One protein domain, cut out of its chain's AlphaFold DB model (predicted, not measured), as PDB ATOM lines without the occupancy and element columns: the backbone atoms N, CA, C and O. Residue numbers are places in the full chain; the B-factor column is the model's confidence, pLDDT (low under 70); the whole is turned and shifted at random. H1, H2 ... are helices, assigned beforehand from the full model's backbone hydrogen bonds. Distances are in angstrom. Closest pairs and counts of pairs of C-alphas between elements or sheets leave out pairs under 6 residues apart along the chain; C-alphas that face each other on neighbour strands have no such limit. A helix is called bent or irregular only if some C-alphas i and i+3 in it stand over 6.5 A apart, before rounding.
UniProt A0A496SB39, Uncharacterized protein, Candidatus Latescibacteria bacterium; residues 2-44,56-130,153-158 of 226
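What this domain is: This is residues 2 to 44, 56 to 130 and 153 to 158 of the 226 residues of an uncharacterized protein of Candidatus Latescibacteria bacterium (UniProt A0A496SB39). The longest helix, H2, has short H1 folded back along its beginning as a helical hairpin; separate from this hairpin, H3 and H5 meet near their ends and open out as a V. H4 and the long link of residues 89 to 107 lie near the point of that V, and the short printed piece 153 to 158 lies beside the far end of H2. The printed part has 124 residues with five named helices, H1 to H5 in chain order, and no named strand; its class is all helix. The whole is loose, with a radius of gyration of the C-alphas of 19.4 A, and spans 50 by 38 by 35 A.

Where its parts are: H2, residues 14 to 41, measures 38.6 A from C-alpha 14 at (-9.497, -55.133, 16.762) to C-alpha 41 at (18.051, -32.299, 2.309). It is neither bent nor irregular, but only just: C-alphas 38 and 41 are 6.4 A apart. H1, residues 2 to 8, is 10.0 A long. H3, residues 56 to 74, is 26.6 A long, and is neither bent nor irregular, but only just: C-alphas 58 and 61 are 6.0 A apart. H4, residues 77 to 88, is 14.4 A long and only just irregular, with C-alphas 83 and 86 at 6.51 A. H5, residues 108 to 128, is 30.2 A long and ends with C-alpha 128 at (9.850, -10.176, 12.914).

How they stand to each other: H2 touches H1 with residues 14 to 21 alone, the closest C-alphas being those of Ile 6 and Met 14, 6.2 A apart. The two form a hairpin, at a shallow tilt of 7 degrees and running opposite ways. H1 and H2 are each apart from H3, H4 and H5. H3 touches H5 with residues 73 to 74 alone, and H5 touches H3 with residues 108 to 112 alone; the closest C-alphas, of Ile 74 and Ser 109, are 5.5 A apart. Their tilt is steep, 67 degrees, and they run opposite ways. H4 is close to H3 but not clearly touching, with the C-alphas of Phe 72 and Pro 79 closest at 6.6 A, and the two are about perpendicular at 80 degrees. H4 and H5 are only just apart, closest 8.0 A. In H1, H2 and H5 every O i to N i+4 pair is within hydrogen-bond range; in H3 13 of 15 are, and in H4 5 of 8.

The domain as a whole: The two farthest C-alphas, of Ala 12 and Arg 130, are 56.4 A apart. Residues 23 to 30 of H2, 56 to 70 of H3, and 114 to 130, of which 114 to 128 belong to H5, stand free. Residues 45 to 55 and 131 to 152 are not printed; the gaps across these cuts are 24.2 A between C-alphas 44 and 56 and 31.3 A between C-alphas 130 and 153. The links H1 to H2 and H3 to H4 are tight, while H4 to H5 is long, with 19 residues. Mean pLDDT of the printed part is 84.8, and residues 89 to 105 and residue 130 are under 70.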
ATOM      1  N   VAL A   2      -9.624 -44.897   8.399       86.06
ATOM      2  CA  VAL A   2      -9.176 -46.308   8.558       86.06
ATOM      3  C   VAL A   2      -9.222 -46.790  10.017       86.06
ATOM      4  O   VAL A   2      -9.846 -47.805  10.306       86.06
ATOM      5  N   TYR A   3      -8.656 -46.026  10.960       88.00
ATOM      6  CA  TYR A   3      -8.701 -46.378  12.387       88.00
ATOM      7  C   TYR A   3     -10.128 -46.443  12.950       88.00
ATOM      8  O   TYR A   3     -10.454 -47.361  13.693       88.00
ATOM      9  N   GLN A   4     -11.000 -45.510  12.552       83.38
ATOM     10  CA  GLN A   4     -12.418 -45.513  12.942       83.38
ATOM     11  C   GLN A   4     -13.143 -46.748  12.391       83.38
ATOM     12  O   GLN A   4     -13.924 -47.367  13.108       83.38
ATOM     13  N   GLY A   5     -12.831 -47.145  11.153       83.75
ATOM     14  CA  GLY A   5     -13.331 -48.375  10.546       83.75
ATOM     15  C   GLY A   5     -12.945 -49.605  11.366       83.75
ATOM     16  O   GLY A   5     -13.820 -50.381  11.732       83.75
ATOM     17  N   ILE A   6     -11.672 -49.735  11.757       88.06
ATOM     18  CA  ILE A   6     -11.206 -50.848  12.606       88.06
ATOM     19  C   ILE A   6     -11.952 -50.870  13.947       88.06
ATOM     20  O   ILE A   6     -12.431 -51.924  14.364       88.06
ATOM     21  N   ILE A   7     -12.107 -49.714  14.598       87.06
ATOM     22  CA  ILE A   7     -12.809 -49.602  15.888       87.06
ATOM     23  C   ILE A   7     -14.288 -50.006  15.757       87.06
ATOM     24  O   ILE A   7     -14.841 -50.631  16.665       87.06
ATOM     25  N   SER A   8     -14.929 -49.711  14.621       84.38
ATOM     26  CA  SER A   8     -16.340 -50.049  14.388       84.38
ATOM     27  C   SER A   8     -16.624 -51.556  14.319       84.38
ATOM     28  O   SER A   8     -17.731 -51.969  14.659       84.38
ATOM     29  N   VAL A   9     -15.625 -52.384  13.979       85.06
ATOM     30  CA  VAL A   9     -15.768 -53.850  13.866       85.06
ATOM     31  C   VAL A   9     -16.059 -54.515  15.220       85.06
ATOM     32  O   VAL A   9     -16.652 -55.590  15.248       85.06
ATOM     33  N   LYS A  10     -15.661 -53.903  16.351       84.12
ATOM     34  CA  LYS A  10     -15.908 -54.413  17.722       84.12
ATOM     35  C   LYS A  10     -15.553 -55.902  17.933       84.12
ATOM     36  O   LYS A  10     -16.195 -56.595  18.713       84.12
ATOM     37  N   SER A  11     -14.519 -56.393  17.249       90.69
ATOM     38  CA  SER A  11     -14.038 -57.780  17.347       90.69
ATOM     39  C   SER A  11     -12.878 -57.916  18.340       90.69
ATOM     40  O   SER A  11     -12.156 -56.952  18.591       90.69
ATOM     41  N   ALA A  12     -12.636 -59.127  18.848       89.25
ATOM     42  CA  ALA A  12     -11.481 -59.445  19.695       89.25
ATOM     43  C   ALA A  12     -10.124 -59.191  19.001       89.25
ATOM     44  O   ALA A  12      -9.121 -58.962  19.670       89.25
ATOM     45  N   ILE A  13     -10.091 -59.181  17.663       91.94
ATOM     46  CA  ILE A  13      -8.876 -58.957  16.851       91.94
ATOM     47  C   ILE A  13      -8.602 -57.452  16.634       91.94
ATOM     48  O   ILE A  13      -7.504 -57.052  16.248       91.94
ATOM     49  N   MET A  14      -9.581 -56.589  16.924       92.62
ATOM     50  CA  MET A  14      -9.497 -55.133  16.762       92.62
ATOM     51  C   MET A  14      -8.220 -54.493  17.338       92.62
ATOM     52  O   MET A  14      -7.581 -53.750  16.593       92.62
ATOM     53  N   PRO A  15      -7.806 -54.738  18.602       92.12
ATOM     54  CA  PRO A  15      -6.616 -54.085  19.148       92.12
ATOM     55  C   PRO A  15      -5.351 -54.448  18.363       92.12
ATOM     56  O   PRO A  15      -4.521 -53.579  18.111       92.12
ATOM     57  N   PHE A  16      -5.232 -55.697  17.904       93.88
ATOM     58  CA  PHE A  16      -4.101 -56.129  17.086       93.88
ATOM     59  C   PHE A  16      -4.082 -55.421  15.725       93.88
ATOM     60  O   PHE A  16      -3.050 -54.889  15.320       93.88
ATOM     61  N   LEU A  17      -5.233 -55.344  15.048       93.31
ATOM     62  CA  LEU A  17      -5.359 -54.628  13.773       93.31
ATOM     63  C   LEU A  17      -5.068 -53.134  13.916       93.31
ATOM     64  O   LEU A  17      -4.434 -52.546  13.040       93.31
ATOM     65  N   LEU A  18      -5.501 -52.519  15.016       93.88
ATOM     66  CA  LEU A  18      -5.256 -51.106  15.278       93.88
ATOM     67  C   LEU A  18      -3.759 -50.835  15.473       93.88
ATOM     68  O   LEU A  18      -3.220 -49.929  14.838       93.88
ATOM     69  N   VAL A  19      -3.081 -51.654  16.284       95.38
ATOM     70  CA  VAL A  19      -1.626 -51.563  16.483       95.38
ATOM     71  C   VAL A  19      -0.888 -51.774  15.163       95.38
ATOM     72  O   VAL A  19      -0.008 -50.983  14.831       95.38
ATOM     73  N   ALA A  20      -1.278 -52.779  14.375       94.81
ATOM     74  CA  ALA A  20      -0.680 -53.033  13.067       94.81
ATOM     75  C   ALA A  20      -0.853 -51.840  12.109       94.81
ATOM     76  O   ALA A  20       0.110 -51.421  11.466       94.81
ATOM     77  N   ALA A  21      -2.049 -51.244  12.052       94.56
ATOM     78  CA  ALA A  21      -2.320 -50.077  11.215       94.56
ATOM     79  C   ALA A  21      -1.516 -48.842  11.659       94.56
ATOM     80  O   ALA A  21      -0.935 -48.150  10.821       94.56
ATOM     81  N   MET A  22      -1.434 -48.582  12.969       95.38
ATOM     82  CA  MET A  22      -0.644 -47.472  13.515       95.38
ATOM     83  C   MET A  22       0.847 -47.657  13.240       95.38
ATOM     84  O   MET A  22       1.524 -46.718  12.815       95.38
ATOM     85  N   PHE A  23       1.347 -48.878  13.420       95.19
ATOM     86  CA  PHE A  23       2.732 -49.217  13.127       95.19
ATOM     87  C   PHE A  23       3.047 -49.043  11.635       95.19
ATOM     88  O   PHE A  23       4.041 -48.407  11.289       95.19
ATOM     89  N   GLY A  24       2.163 -49.497  10.741       95.25
ATOM     90  CA  GLY A  24       2.292 -49.278   9.297       95.25
ATOM     91  C   GLY A  24       2.331 -47.794   8.913       95.25
ATOM     92  O   GLY A  24       3.171 -47.381   8.108       95.25
ATOM     93  N   SER A  25       1.490 -46.962   9.537       96.00
ATOM     94  CA  SER A  25       1.512 -45.507   9.335       96.00
ATOM     95  C   SER A  25       2.838 -44.883   9.785       96.00
ATOM     96  O   SER A  25       3.377 -44.025   9.082       96.00
ATOM     97  N   ALA A  26       3.387 -45.319  10.923       95.81
ATOM     98  CA  ALA A  26       4.672 -44.835  11.427       95.81
ATOM     99  C   ALA A  26       5.848 -45.258  10.527       95.81
ATOM    100  O   ALA A  26       6.710 -44.437  10.217       95.81
ATOM    101  N   LEU A  27       5.862 -46.507  10.046       94.50
ATOM    102  CA  LEU A  27       6.883 -46.991   9.110       94.50
ATOM    103  C   LEU A  27       6.831 -46.266   7.761       94.50
ATOM    104  O   LEU A  27       7.872 -45.973   7.173       94.50
ATOM    105  N   THR A  28       5.631 -45.933   7.287       95.56
ATOM    106  CA  THR A  28       5.452 -45.153   6.055       95.56
ATOM    107  C   THR A  28       6.043 -43.752   6.210       95.56
ATOM    108  O   THR A  28       6.795 -43.299   5.347       95.56
ATOM    109  N   LEU A  29       5.778 -43.093   7.344       95.94
ATOM    110  CA  LEU A  29       6.384 -41.801   7.672       95.94
ATOM    111  C   LEU A  29       7.915 -41.895   7.737       95.94
ATOM    112  O   LEU A  29       8.601 -41.068   7.142       95.94
ATOM    113  N   ALA A  30       8.454 -42.920   8.404       94.00
ATOM    114  CA  ALA A  30       9.894 -43.162   8.472       94.00
ATOM    115  C   ALA A  30      10.511 -43.324   7.067       94.00
ATOM    116  O   ALA A  30      11.515 -42.690   6.737       94.00
ATOM    117  N   SER A  31       9.868 -44.099   6.191       93.88
ATOM    118  CA  SER A  31      10.320 -44.267   4.806       93.88
ATOM    119  C   SER A  31      10.350 -42.934   4.045       93.88
ATOM    120  O   SER A  31      11.367 -42.596   3.434       93.88
ATOM    121  N   PHE A  32       9.296 -42.116   4.157       95.00
ATOM    122  CA  PHE A  32       9.267 -40.794   3.527       95.00
ATOM    123  C   PHE A  32      10.320 -39.834   4.086       95.00
ATOM    124  O   PHE A  32      10.920 -39.100   3.305       95.00
ATOM    125  N   ILE A  33      10.602 -39.861   5.392       94.25
ATOM    126  CA  ILE A  33      11.677 -39.054   5.993       94.25
ATOM    127  C   ILE A  33      13.036 -39.450   5.410       94.25
ATOM    128  O   ILE A  33      13.807 -38.574   5.017       94.25
ATOM    129  N   LYS A  34      13.321 -40.755   5.298       93.88
ATOM    130  CA  LYS A  34      14.559 -41.248   4.675       93.88
ATOM    131  C   LYS A  34      14.682 -40.776   3.227       93.88
ATOM    132  O   LYS A  34      15.757 -40.327   2.827       93.88
ATOM    133  N   VAL A  35      13.609 -40.853   2.441       93.81
ATOM    134  CA  VAL A  35      13.609 -40.381   1.045       93.81
ATOM    135  C   VAL A  35      13.808 -38.865   0.983       93.81
ATOM    136  O   VAL A  35      14.699 -38.404   0.278       93.81
ATOM    137  N   LEU A  36      13.060 -38.091   1.771       93.50
ATOM    138  CA  LEU A  36      13.169 -36.631   1.810       93.50
ATOM    139  C   LEU A  36      14.586 -36.181   2.184       93.50
ATOM    140  O   LEU A  36      15.166 -35.326   1.513       93.50
ATOM    141  N   TYR A  37      15.161 -36.789   3.224       91.38
ATOM    142  CA  TYR A  37      16.526 -36.502   3.640       91.38
ATOM    143  C   TYR A  37      17.531 -36.865   2.548       91.38
ATOM    144  O   TYR A  37      18.315 -36.023   2.128       91.38
ATOM    145  N   SER A  38      17.499 -38.108   2.068       89.44
ATOM    146  CA  SER A  38      18.525 -38.613   1.151       89.44
ATOM    147  C   SER A  38      18.489 -37.976  -0.238       89.44
ATOM    148  O   SER A  38      19.541 -37.882  -0.870       89.44
ATOM    149  N   VAL A  39      17.313 -37.538  -0.700       89.94
ATOM    150  CA  VAL A  39      17.126 -36.955  -2.036       89.94
ATOM    151  C   VAL A  39      17.239 -35.430  -2.021       89.94
ATOM    152  O   VAL A  39      17.886 -34.879  -2.907       89.94
ATOM    153  N   PHE A  40      16.642 -34.741  -1.040       89.75
ATOM    154  CA  PHE A  40      16.491 -33.277  -1.087       89.75
ATOM    155  C   PHE A  40      17.295 -32.511  -0.031       89.75
ATOM    156  O   PHE A  40      17.765 -31.413  -0.319       89.75
ATOM    157  N   LEU A  41      17.428 -33.038   1.192       88.31
ATOM    158  CA  LEU A  41      18.051 -32.299   2.309       88.31
ATOM    159  C   LEU A  41      19.523 -32.667   2.547       88.31
ATOM    160  O   LEU A  41      20.234 -31.940   3.239       88.31
ATOM    161  N   GLY A  42      19.970 -33.804   2.021       83.88
ATOM    162  CA  GLY A  42      21.333 -34.296   2.159       83.88
ATOM    163  C   GLY A  42      22.339 -33.519   1.308       83.88
ATOM    164  O   GLY A  42      21.993 -32.748   0.416       83.88
ATOM    165  N   GLN A  43      23.625 -33.752   1.572       83.38
ATOM    166  CA  GLN A  43      24.695 -33.193   0.748       83.38
ATOM    167  C   GLN A  43      24.687 -33.824  -0.650       83.38
ATOM    168  O   GLN A  43      24.519 -35.041  -0.805       83.38
ATOM    169  N   ARG A  44      24.903 -32.987  -1.668       82.88
ATOM    170  CA  ARG A  44      24.973 -33.408  -3.067       82.88
ATOM    171  C   ARG A  44      26.256 -34.223  -3.323       82.88
ATOM    172  O   ARG A  44      27.337 -33.730  -3.002       82.88
ATOM    173  N   PHE A  56       8.510 -28.293 -18.788       92.62
ATOM    174  CA  PHE A  56       7.125 -27.932 -18.447       92.62
ATOM    175  C   PHE A  56       6.127 -29.097 -18.578       92.62
ATOM    176  O   PHE A  56       5.238 -29.245 -17.741       92.62
ATOM    177  N   GLY A  57       6.315 -29.974 -19.572       94.94
ATOM    178  CA  GLY A  57       5.461 -31.148 -19.779       94.94
ATOM    179  C   GLY A  57       5.458 -32.148 -18.614       94.94
ATOM    180  O   GLY A  57       4.461 -32.835 -18.421       94.94
ATOM    181  N   MET A  58       6.529 -32.207 -17.811       94.81
ATOM    182  CA  MET A  58       6.593 -33.029 -16.591       94.81
ATOM    183  C   MET A  58       6.118 -32.263 -15.353       94.81
ATOM    184  O   MET A  58       5.510 -32.848 -14.461       94.81
ATOM    185  N   VAL A  59       6.358 -30.951 -15.300       96.25
ATOM    186  CA  VAL A  59       5.913 -30.104 -14.183       96.25
ATOM    187  C   VAL A  59       4.391 -30.043 -14.112       96.25
ATOM    188  O   VAL A  59       3.830 -30.155 -13.024       96.25
ATOM    189  N   LEU A  60       3.717 -29.919 -15.258       96.06
ATOM    190  CA  LEU A  60       2.262 -29.797 -15.327       96.06
ATOM    191  C   LEU A  60       1.515 -30.938 -14.600       96.06
ATOM    192  O   LEU A  60       0.720 -30.624 -13.710       96.06
ATOM    193  N   PRO A  61       1.757 -32.237 -14.889       96.19
ATOM    194  CA  PRO A  61       1.083 -33.318 -14.175       96.19
ATOM    195  C   PRO A  61       1.465 -33.379 -12.690       96.19
ATOM    196  O   PRO A  61       0.601 -33.661 -11.862       96.19
ATOM    197  N   MET A  62       2.715 -33.073 -12.322       96.12
ATOM    198  CA  MET A  62       3.139 -33.074 -10.915       96.12
ATOM    199  C   MET A  62       2.423 -31.993 -10.101       96.12
ATOM    200  O   MET A  62       1.902 -32.275  -9.021       96.12
ATOM    201  N   VAL A  63       2.346 -30.770 -10.629       96.06
ATOM    202  CA  VAL A  63       1.649 -29.654  -9.975       96.06
ATOM    203  C   VAL A  63       0.145 -29.908  -9.928       96.06
ATOM    204  O   VAL A  63      -0.476 -29.656  -8.897       96.06
ATOM    205  N   ALA A  64      -0.440 -30.460 -10.995       96.69
ATOM    206  CA  ALA A  64      -1.853 -30.825 -11.014       96.69
ATOM    207  C   ALA A  64      -2.186 -31.863  -9.928       96.69
ATOM    208  O   ALA A  64      -3.134 -31.669  -9.167       96.69
ATOM    209  N   LEU A  65      -1.383 -32.927  -9.796       96.12
ATOM    210  CA  LEU A  65      -1.566 -33.935  -8.747       96.12
ATOM    211  C   LEU A  65      -1.373 -33.345  -7.346       96.12
ATOM    212  O   LEU A  65      -2.190 -33.604  -6.465       96.12
ATOM    213  N   ALA A  66      -0.351 -32.512  -7.141       96.44
ATOM    214  CA  ALA A  66      -0.123 -31.848  -5.859       96.44
ATOM    215  C   ALA A  66      -1.301 -30.940  -5.466       96.44
ATOM    216  O   ALA A  66      -1.771 -30.992  -4.327       96.44
ATOM    217  N   ALA A  67      -1.826 -30.159  -6.414       95.81
ATOM    218  CA  ALA A  67      -3.000 -29.320  -6.200       95.81
ATOM    219  C   ALA A  67      -4.235 -30.163  -5.851       95.81
ATOM    220  O   ALA A  67      -4.934 -29.844  -4.891       95.81
ATOM    221  N   LEU A  68      -4.473 -31.270  -6.560       94.38
ATOM    222  CA  LEU A  68      -5.565 -32.195  -6.245       94.38
ATOM    223  C   LEU A  68      -5.416 -32.807  -4.847       94.38
ATOM    224  O   LEU A  68      -6.398 -32.854  -4.110       94.38
ATOM    225  N   CYS A  69      -4.210 -33.216  -4.443       93.44
ATOM    226  CA  CYS A  69      -3.957 -33.731  -3.095       93.44
ATOM    227  C   CYS A  69      -4.297 -32.698  -2.011       93.44
ATOM    228  O   CYS A  69      -4.933 -33.044  -1.016       93.44
ATOM    229  N   VAL A  70      -3.912 -31.434  -2.204       92.44
ATOM    230  CA  VAL A  70      -4.207 -30.356  -1.248       92.44
ATOM    231  C   VAL A  70      -5.703 -30.035  -1.227       92.44
ATOM    232  O   VAL A  70      -6.302 -29.992  -0.152       92.44
ATOM    233  N   LEU A  71      -6.329 -29.865  -2.394       90.44
ATOM    234  CA  LEU A  71      -7.756 -29.551  -2.505       90.44
ATOM    235  C   LEU A  71      -8.627 -30.664  -1.914       90.44
ATOM    236  O   LEU A  71      -9.506 -30.383  -1.104       90.44
ATOM    237  N   PHE A  72      -8.361 -31.925  -2.260       89.69
ATOM    238  CA  PHE A  72      -9.093 -33.068  -1.706       89.69
ATOM    239  C   PHE A  72      -8.758 -33.331  -0.238       89.69
ATOM    240  O   PHE A  72      -9.596 -33.878   0.470       89.69
ATOM    241  N   GLY A  73      -7.581 -32.933   0.247       87.50
ATOM    242  CA  GLY A  73      -7.244 -33.003   1.669       87.50
ATOM    243  C   GLY A  73      -8.039 -31.998   2.507       87.50
ATOM    244  O   GLY A  73      -8.677 -32.380   3.487       87.50
ATOM    245  N   ILE A  74      -8.040 -30.725   2.095       87.12
ATOM    246  CA  ILE A  74      -8.739 -29.634   2.797       87.12
ATOM    247  C   ILE A  74     -10.258 -29.818   2.693       87.12
ATOM    248  O   ILE A  74     -10.976 -29.762   3.693       87.12
ATOM    249  N   PHE A  75     -10.754 -30.092   1.485       85.75
ATOM    250  CA  PHE A  75     -12.173 -30.303   1.206       85.75
ATOM    251  C   PHE A  75     -12.520 -31.789   1.126       85.75
ATOM    252  O   PHE A  75     -13.255 -32.191   0.230       85.75
ATOM    253  N   ALA A  76     -12.035 -32.618   2.058       82.31
ATOM    254  CA  ALA A  76     -12.241 -34.073   2.013       82.31
ATOM    255  C   ALA A  76     -13.718 -34.505   1.946       82.31
ATOM    256  O   ALA A  76     -14.028 -35.566   1.408       82.31
ATOM    257  N   GLN A  77     -14.644 -33.662   2.409       78.50
ATOM    258  CA  GLN A  77     -16.089 -33.873   2.274       78.50
ATOM    259  C   GLN A  77     -16.555 -33.936   0.809       78.50
ATOM    260  O   GLN A  77     -17.484 -34.678   0.502       78.50
ATOM    261  N   PHE A  78     -15.914 -33.198  -0.102       82.75
ATOM    262  CA  PHE A  78     -16.275 -33.164  -1.519       82.75
ATOM    263  C   PHE A  78     -16.064 -34.520  -2.217       82.75
ATOM    264  O   PHE A  78     -17.045 -35.071  -2.726       82.75
ATOM    265  N   PRO A  79     -14.850 -35.117  -2.230       83.81
ATOM    266  CA  PRO A  79     -14.658 -36.420  -2.850       83.81
ATOM    267  C   PRO A  79     -15.389 -37.536  -2.096       83.81
ATOM    268  O   PRO A  79     -15.891 -38.466  -2.727       83.81
ATOM    269  N   LEU A  80     -15.525 -37.430  -0.767       80.12
ATOM    270  CA  LEU A  80     -16.280 -38.411   0.013       80.12
ATOM    271  C   LEU A  80     -17.761 -38.428  -0.362       80.12
ATOM    272  O   LEU A  80     -18.305 -39.501  -0.587       80.12
ATOM    273  N   ARG A  81     -18.411 -37.267  -0.481       78.06
ATOM    274  CA  ARG A  81     -19.837 -37.186  -0.822       78.06
ATOM    275  C   ARG A  81     -20.125 -37.540  -2.278       78.06
ATOM    276  O   ARG A  81     -21.144 -38.163  -2.538       78.06
ATOM    277  N   ASN A  82     -19.278 -37.114  -3.216       82.19
ATOM    278  CA  ASN A  82     -19.582 -37.239  -4.643       82.19
ATOM    279  C   ASN A  82     -19.095 -38.559  -5.251       82.19
ATOM    280  O   ASN A  82     -19.752 -39.080  -6.145       82.19
ATOM    281  N   PHE A  83     -17.969 -39.109  -4.779       82.69
ATOM    282  CA  PHE A  83     -17.407 -40.345  -5.334       82.69
ATOM    283  C   PHE A  83     -17.655 -41.564  -4.443       82.69
ATOM    284  O   PHE A  83     -17.995 -42.625  -4.953       82.69
ATOM    285  N   ILE A  84     -17.489 -41.432  -3.123       82.00
ATOM    286  CA  ILE A  84     -17.501 -42.587  -2.206       82.00
ATOM    287  C   ILE A  84     -18.905 -42.855  -1.637       82.00
ATOM    288  O   ILE A  84     -19.348 -44.000  -1.610       82.00
ATOM    289  N   GLY A  85     -19.634 -41.816  -1.227       79.44
ATOM    290  CA  GLY A  85     -20.977 -41.906  -0.640       79.44
ATOM    291  C   GLY A  85     -21.998 -42.661  -1.498       79.44
ATOM    292  O   GLY A  85     -22.621 -43.587  -0.983       79.44
ATOM    293  N   PRO A  86     -22.131 -42.367  -2.808       78.56
ATOM    294  CA  PRO A  86     -23.089 -43.055  -3.673       78.56
ATOM    295  C   PRO A  86     -22.772 -44.545  -3.838       78.56
ATOM    296  O   PRO A  86     -23.683 -45.348  -3.992       78.56
ATOM    297  N   VAL A  87     -21.489 -44.917  -3.778       80.75
ATOM    298  CA  VAL A  87     -21.036 -46.312  -3.893       80.75
ATOM    299  C   VAL A  87     -21.303 -47.090  -2.604       80.75
ATOM    300  O   VAL A  87     -21.601 -48.279  -2.656       80.75
ATOM    301  N   LEU A  88     -21.209 -46.428  -1.449       74.75
ATOM    302  CA  LEU A  88     -21.420 -47.050  -0.140       74.75
ATOM    303  C   LEU A  88     -22.876 -46.988   0.348       74.75
ATOM    304  O   LEU A  88     -23.190 -47.608   1.357       74.75
ATOM    305  N   GLY A  89     -23.756 -46.255  -0.342       67.06
ATOM    306  CA  GLY A  89     -25.139 -46.037   0.099       67.06
ATOM    307  C   GLY A  89     -25.258 -45.146   1.343       67.06
ATOM    308  O   GLY A  89     -26.318 -45.094   1.957       67.06
ATOM    309  N   GLU A  90     -24.184 -44.442   1.705       66.00
ATOM    310  CA  GLU A  90     -24.084 -43.618   2.911       66.00
ATOM    311  C   GLU A  90     -24.088 -42.129   2.543       66.00
ATOM    312  O   GLU A  90     -23.303 -41.662   1.707       66.00
ATOM    313  N   THR A  91     -24.961 -41.349   3.184       61.09
ATOM    314  CA  THR A  91     -25.028 -39.899   2.976       61.09
ATOM    315  C   THR A  91     -24.102 -39.179   3.945       61.09
ATOM    316  O   THR A  91     -24.435 -38.972   5.111       61.09
ATOM    317  N   PHE A  92     -22.946 -38.735   3.454       63.59
ATOM    318  CA  PHE A  92     -22.092 -37.809   4.194       63.59
ATOM    319  C   PHE A  92     -22.721 -36.404   4.181       63.59
ATOM    320  O   PHE A  92     -22.994 -35.852   3.110       63.59
ATOM    321  N   ALA A  93     -22.971 -35.830   5.363       54.78
ATOM    322  CA  ALA A  93     -23.512 -34.476   5.502       54.78
ATOM    323  C   ALA A  93     -22.579 -33.427   4.859       54.78
ATOM    324  O   ALA A  93     -21.361 -33.603   4.791       54.78
ATOM    325  N   GLY A  94     -23.167 -32.348   4.334       53.84
ATOM    326  CA  GLY A  94     -22.446 -31.306   3.601       53.84
ATOM    327  C   GLY A  94     -21.519 -30.441   4.465       53.84
ATOM    328  O   GLY A  94     -21.618 -30.396   5.690       53.84
ATOM    329  N   VAL A  95     -20.635 -29.701   3.785       47.84
ATOM    330  CA  VAL A  95     -19.812 -28.629   4.373       47.84
ATOM    331  C   VAL A  95     -20.745 -27.643   5.103       47.84
ATOM    332  O   VAL A  95     -21.720 -27.218   4.479       47.84
ATOM    333  N   PRO A  96     -20.509 -27.265   6.379       49.22
ATOM    334  CA  PRO A  96     -19.267 -27.373   7.149       49.22
ATOM    335  C   PRO A  96     -19.258 -28.461   8.244       49.22
ATOM    336  O   PRO A  96     -18.399 -28.409   9.119       49.22
ATOM    337  N   GLN A  97     -20.185 -29.425   8.245       55.38
ATOM    338  CA  GLN A  97     -20.403 -30.274   9.427       55.38
ATOM    339  C   GLN A  97     -19.527 -31.533   9.508       55.38
ATOM    340  O   GLN A  97     -19.157 -32.131   8.500       55.38
ATOM    341  N   ASP A  98     -19.193 -31.911  10.744       54.66
ATOM    342  CA  ASP A  98     -18.259 -32.975  11.118       54.66
ATOM    343  C   ASP A  98     -18.493 -34.303  10.383       54.66
ATOM    344  O   ASP A  98     -19.622 -34.777  10.230       54.66
ATOM    345  N   ILE A  99     -17.401 -34.965   9.992       57.72
ATOM    346  CA  ILE A  99     -17.451 -36.347   9.509       57.72
ATOM    347  C   ILE A  99     -17.656 -37.244  10.736       57.72
ATOM    348  O   ILE A  99     -16.698 -37.727  11.340       57.72
ATOM    349  N   SER A 100     -18.916 -37.448  11.128       54.22
ATOM    350  CA  SER A 100     -19.284 -38.295  12.267       54.22
ATOM    351  C   SER A 100     -19.268 -39.778  11.881       54.22
ATOM    352  O   SER A 100     -20.297 -40.437  11.753       54.22
ATOM    353  N   LEU A 101     -18.067 -40.326  11.690       54.53
ATOM    354  CA  LEU A 101     -17.848 -41.773  11.639       54.53
ATOM    355  C   LEU A 101     -17.654 -42.282  13.073       54.53
ATOM    356  O   LEU A 101     -16.527 -42.416  13.545       54.53
ATOM    357  N   GLY A 102     -18.775 -42.504  13.770       51.72
ATOM    358  CA  GLY A 102     -18.848 -43.092  15.112       51.72
ATOM    359  C   GLY A 102     -18.191 -42.255  16.218       51.72
ATOM    360  O   GLY A 102     -16.996 -42.370  16.434       51.72
ATOM    361  N   LYS A 103     -18.970 -41.451  16.962       55.16
ATOM    362  CA  LYS A 103     -18.585 -40.678  18.178       55.16
ATOM    363  C   LYS A 103     -17.280 -39.848  18.125       55.16
ATOM    364  O   LYS A 103     -16.895 -39.277  19.139       55.16
ATOM    365  N   ALA A 104     -16.609 -39.752  16.983       57.97
ATOM    366  CA  ALA A 104     -15.366 -39.024  16.799       57.97
ATOM    367  C   ALA A 104     -15.623 -37.836  15.871       57.97
ATOM    368  O   ALA A 104     -15.961 -38.014  14.701       57.97
ATOM    369  N   LEU A 105     -15.470 -36.632  16.418       66.44
ATOM    370  CA  LEU A 105     -15.616 -35.374  15.697       66.44
ATOM    371  C   LEU A 105     -14.326 -35.119  14.907       66.44
ATOM    372  O   LEU A 105     -13.282 -34.836  15.493       66.44
ATOM    373  N   TRP A 106     -14.378 -35.267  13.583       71.44
ATOM    374  CA  TRP A 106     -13.291 -34.868  12.689       71.44
ATOM    375  C   TRP A 106     -13.825 -33.930  11.607       71.44
ATOM    376  O   TRP A 106     -14.596 -34.345  10.736       71.44
ATOM    377  N   SER A 107     -13.377 -32.677  11.640       79.31
ATOM    378  CA  SER A 107     -13.645 -31.661  10.621       79.31
ATOM    379  C   SER A 107     -12.337 -31.272   9.911       79.31
ATOM    380  O   SER A 107     -11.560 -30.465  10.430       79.31
ATOM    381  N   PRO A 108     -12.071 -31.827   8.706       80.44
ATOM    382  CA  PRO A 108     -10.876 -31.508   7.920       80.44
ATOM    383  C   PRO A 108     -10.726 -30.007   7.643       80.44
ATOM    384  O   PRO A 108      -9.634 -29.461   7.764       80.44
ATOM    385  N   SER A 109     -11.837 -29.330   7.336       81.25
ATOM    386  CA  SER A 109     -11.878 -27.903   7.010       81.25
ATOM    387  C   SER A 109     -11.415 -27.023   8.173       81.25
ATOM    388  O   SER A 109     -10.572 -26.145   7.992       81.25
ATOM    389  N   LEU A 110     -11.925 -27.287   9.379       84.88
ATOM    390  CA  LEU A 110     -11.552 -26.558  10.589       84.88
ATOM    391  C   LEU A 110     -10.092 -26.838  10.962       84.88
ATOM    392  O   LEU A 110      -9.353 -25.903  11.266       84.88
ATOM    393  N   ALA A 111      -9.648 -28.096  10.875       87.62
ATOM    394  CA  ALA A 111      -8.257 -28.460  11.135       87.62
ATOM    395  C   ALA A 111      -7.285 -27.748  10.176       87.62
ATOM    396  O   ALA A 111      -6.283 -27.187  10.620       87.62
ATOM    397  N   SER A 112      -7.590 -27.715   8.873       88.75
ATOM    398  CA  SER A 112      -6.785 -26.992   7.882       88.75
ATOM    399  C   SER A 112      -6.783 -25.479   8.115       88.75
ATOM    400  O   SER A 112      -5.734 -24.854   7.967       88.75
ATOM    401  N   LEU A 113      -7.915 -24.892   8.520       89.81
ATOM    402  CA  LEU A 113      -7.995 -23.469   8.864       89.81
ATOM    403  C   LEU A 113      -7.112 -23.135  10.074       89.81
ATOM    404  O   LEU A 113      -6.309 -22.206  10.003       89.81
ATOM    405  N   LEU A 114      -7.220 -23.907  11.159       92.31
ATOM    406  CA  LEU A 114      -6.399 -23.714  12.359       92.31
ATOM    407  C   LEU A 114      -4.906 -23.898  12.062       92.31
ATOM    408  O   LEU A 114      -4.091 -23.095  12.516       92.31
ATOM    409  N   LEU A 115      -4.547 -24.907  11.261       93.44
ATOM    410  CA  LEU A 115      -3.172 -25.112  10.802       93.44
ATOM    411  C   LEU A 115      -2.676 -23.910   9.984       93.44
ATOM    412  O   LEU A 115      -1.561 -23.440  10.198       93.44
ATOM    413  N   GLY A 116      -3.505 -23.389   9.075       94.19
ATOM    414  CA  GLY A 116      -3.190 -22.210   8.270       94.19
ATOM    415  C   GLY A 116      -2.949 -20.964   9.123       94.19
ATOM    416  O   GLY A 116      -1.958 -20.267   8.912       94.19
ATOM    417  N   ILE A 117      -3.793 -20.723  10.132       95.56
ATOM    418  CA  ILE A 117      -3.610 -19.626  11.095       95.56
ATOM    419  C   ILE A 117      -2.302 -19.812  11.873       95.56
ATOM    420  O   ILE A 117      -1.523 -18.868  11.983       95.56
ATOM    421  N   ALA A 118      -2.019 -21.020  12.367       95.75
ATOM    422  CA  ALA A 118      -0.788 -21.305  13.102       95.75
ATOM    423  C   ALA A 118       0.471 -21.076  12.246       95.75
ATOM    424  O   ALA A 118       1.432 -20.462  12.714       95.75
ATOM    425  N   LEU A 119       0.457 -21.512  10.982       95.69
ATOM    426  CA  LEU A 119       1.552 -21.271  10.038       95.69
ATOM    427  C   LEU A 119       1.711 -19.783   9.713       95.69
ATOM    428  O   LEU A 119       2.837 -19.298   9.661       95.69
ATOM    429  N   LEU A 120       0.608 -19.051   9.541       95.62
ATOM    430  CA  LEU A 120       0.631 -17.610   9.290       95.62
ATOM    431  C   LEU A 120       1.215 -16.848  10.486       95.62
ATOM    432  O   LEU A 120       2.089 -16.004  10.301       95.62
ATOM    433  N   VAL A 121       0.802 -17.183  11.709       95.88
ATOM    434  CA  VAL A 121       1.371 -16.603  12.937       95.88
ATOM    435  C   VAL A 121       2.861 -16.932  13.048       95.88
ATOM    436  O   VAL A 121       3.668 -16.033  13.279       95.88
ATOM    437  N   GLY A 122       3.251 -18.190  12.818       93.69
ATOM    438  CA  GLY A 122       4.657 -18.600  12.807       93.69
ATOM    439  C   GLY A 122       5.485 -17.854  11.755       93.69
ATOM    440  O   GLY A 122       6.609 -17.438  12.033       93.69
ATOM    441  N   PHE A 123       4.913 -17.616  10.574       92.69
ATOM    442  CA  PHE A 123       5.546 -16.845   9.508       92.69
ATOM    443  C   PHE A 123       5.713 -15.365   9.878       92.69
ATOM    444  O   PHE A 123       6.778 -14.798   9.643       92.69
ATOM    445  N   ILE A 124       4.714 -14.746  10.518       92.81
ATOM    446  CA  ILE A 124       4.824 -13.369  11.028       92.81
ATOM    447  C   ILE A 124       5.937 -13.275  12.080       92.81
ATOM    448  O   ILE A 124       6.787 -12.391  11.982       92.81
ATOM    449  N   ILE A 125       5.986 -14.208  13.038       91.62
ATOM    450  CA  ILE A 125       7.055 -14.267  14.052       91.62
ATOM    451  C   ILE A 125       8.426 -14.418  13.380       91.62
ATOM    452  O   ILE A 125       9.376 -13.722  13.743       91.62
ATOM    453  N   TYR A 126       8.529 -15.282  12.370       88.19
ATOM    454  CA  TYR A 126       9.757 -15.466  11.601       88.19
ATOM    455  C   TYR A 126      10.207 -14.172  10.902       88.19
ATOM    456  O   TYR A 126      11.383 -13.811  10.989       88.19
ATOM    457  N   LEU A 127       9.286 -13.437  10.265       87.56
ATOM    458  CA  LEU A 127       9.586 -12.150   9.625       87.56
ATOM    459  C   LEU A 127      10.038 -11.089  10.636       87.56
ATOM    460  O   LEU A 127      10.966 -10.325  10.357       87.56
ATOM    461  N   MET A 128       9.429 -11.062  11.824       89.31
ATOM    462  CA  MET A 128       9.850 -10.176  12.914       89.31
ATOM    463  C   MET A 128      11.262 -10.515  13.425       89.31
ATOM    464  O   MET A 128      11.987  -9.622  13.862       89.31
ATOM    465  N   GLY A 129      11.679 -11.781  13.326       83.19
ATOM    466  CA  GLY A 129      12.933 -12.306  13.873       83.19
ATOM    467  C   GLY A 129      14.238 -11.866  13.193       83.19
ATOM    468  O   GLY A 129      15.293 -12.306  13.640       83.19
ATOM    469  N   ARG A 130      14.221 -11.024  12.143       67.25
ATOM    470  CA  ARG A 130      15.425 -10.539  11.411       67.25
ATOM    471  C   ARG A 130      16.503 -11.622  11.191       67.25
ATOM    472  O   ARG A 130      17.693 -11.398  11.419       67.25
ATOM    473  N   VAL A 153      25.894 -38.450   5.024       85.31
ATOM    474  CA  VAL A 153      25.158 -39.646   5.445       85.31
ATOM    475  C   VAL A 153      24.426 -40.230   4.231       85.31
ATOM    476  O   VAL A 153      23.521 -39.580   3.694       85.31
ATOM    477  N   PRO A 154      24.782 -41.438   3.759       82.25
ATOM    478  CA  PRO A 154      24.106 -42.042   2.624       82.25
ATOM    479  C   PRO A 154      22.695 -42.500   3.013       82.25
ATOM    480  O   PRO A 154      22.459 -43.014   4.106       82.25
ATOM    481  N   GLY A 155      21.747 -42.383   2.078       81.75
ATOM    482  CA  GLY A 155      20.373 -42.849   2.294       81.75
ATOM    483  C   GLY A 155      20.279 -44.354   2.565       81.75
ATOM    484  O   GLY A 155      19.418 -44.793   3.329       81.75
ATOM    485  N   THR A 156      21.185 -45.158   1.996       85.25
ATOM    486  CA  THR A 156      21.291 -46.599   2.283       85.25
ATOM    487  C   THR A 156      21.533 -46.844   3.770       85.25
ATOM    488  O   THR A 156      20.825 -47.654   4.363       85.25
ATOM    489  N   GLY A 157      22.412 -46.045   4.378       86.44
ATOM    490  CA  GLY A 157      22.810 -46.127   5.780       86.44
ATOM    491  C   GLY A 157      21.855 -45.481   6.794       86.44
ATOM    492  O   GLY A 157      22.072 -45.602   7.994       86.44
ATOM    493  N   PHE A 158      20.795 -44.796   6.349       88.69
ATOM    494  CA  PHE A 158      19.986 -43.918   7.213       88.69
ATOM    495  C   PHE A 158      19.342 -44.623   8.424       88.69
ATOM    496  O   PHE A 158      19.160 -44.010   9.470       88.69
TER     497      PHE A 158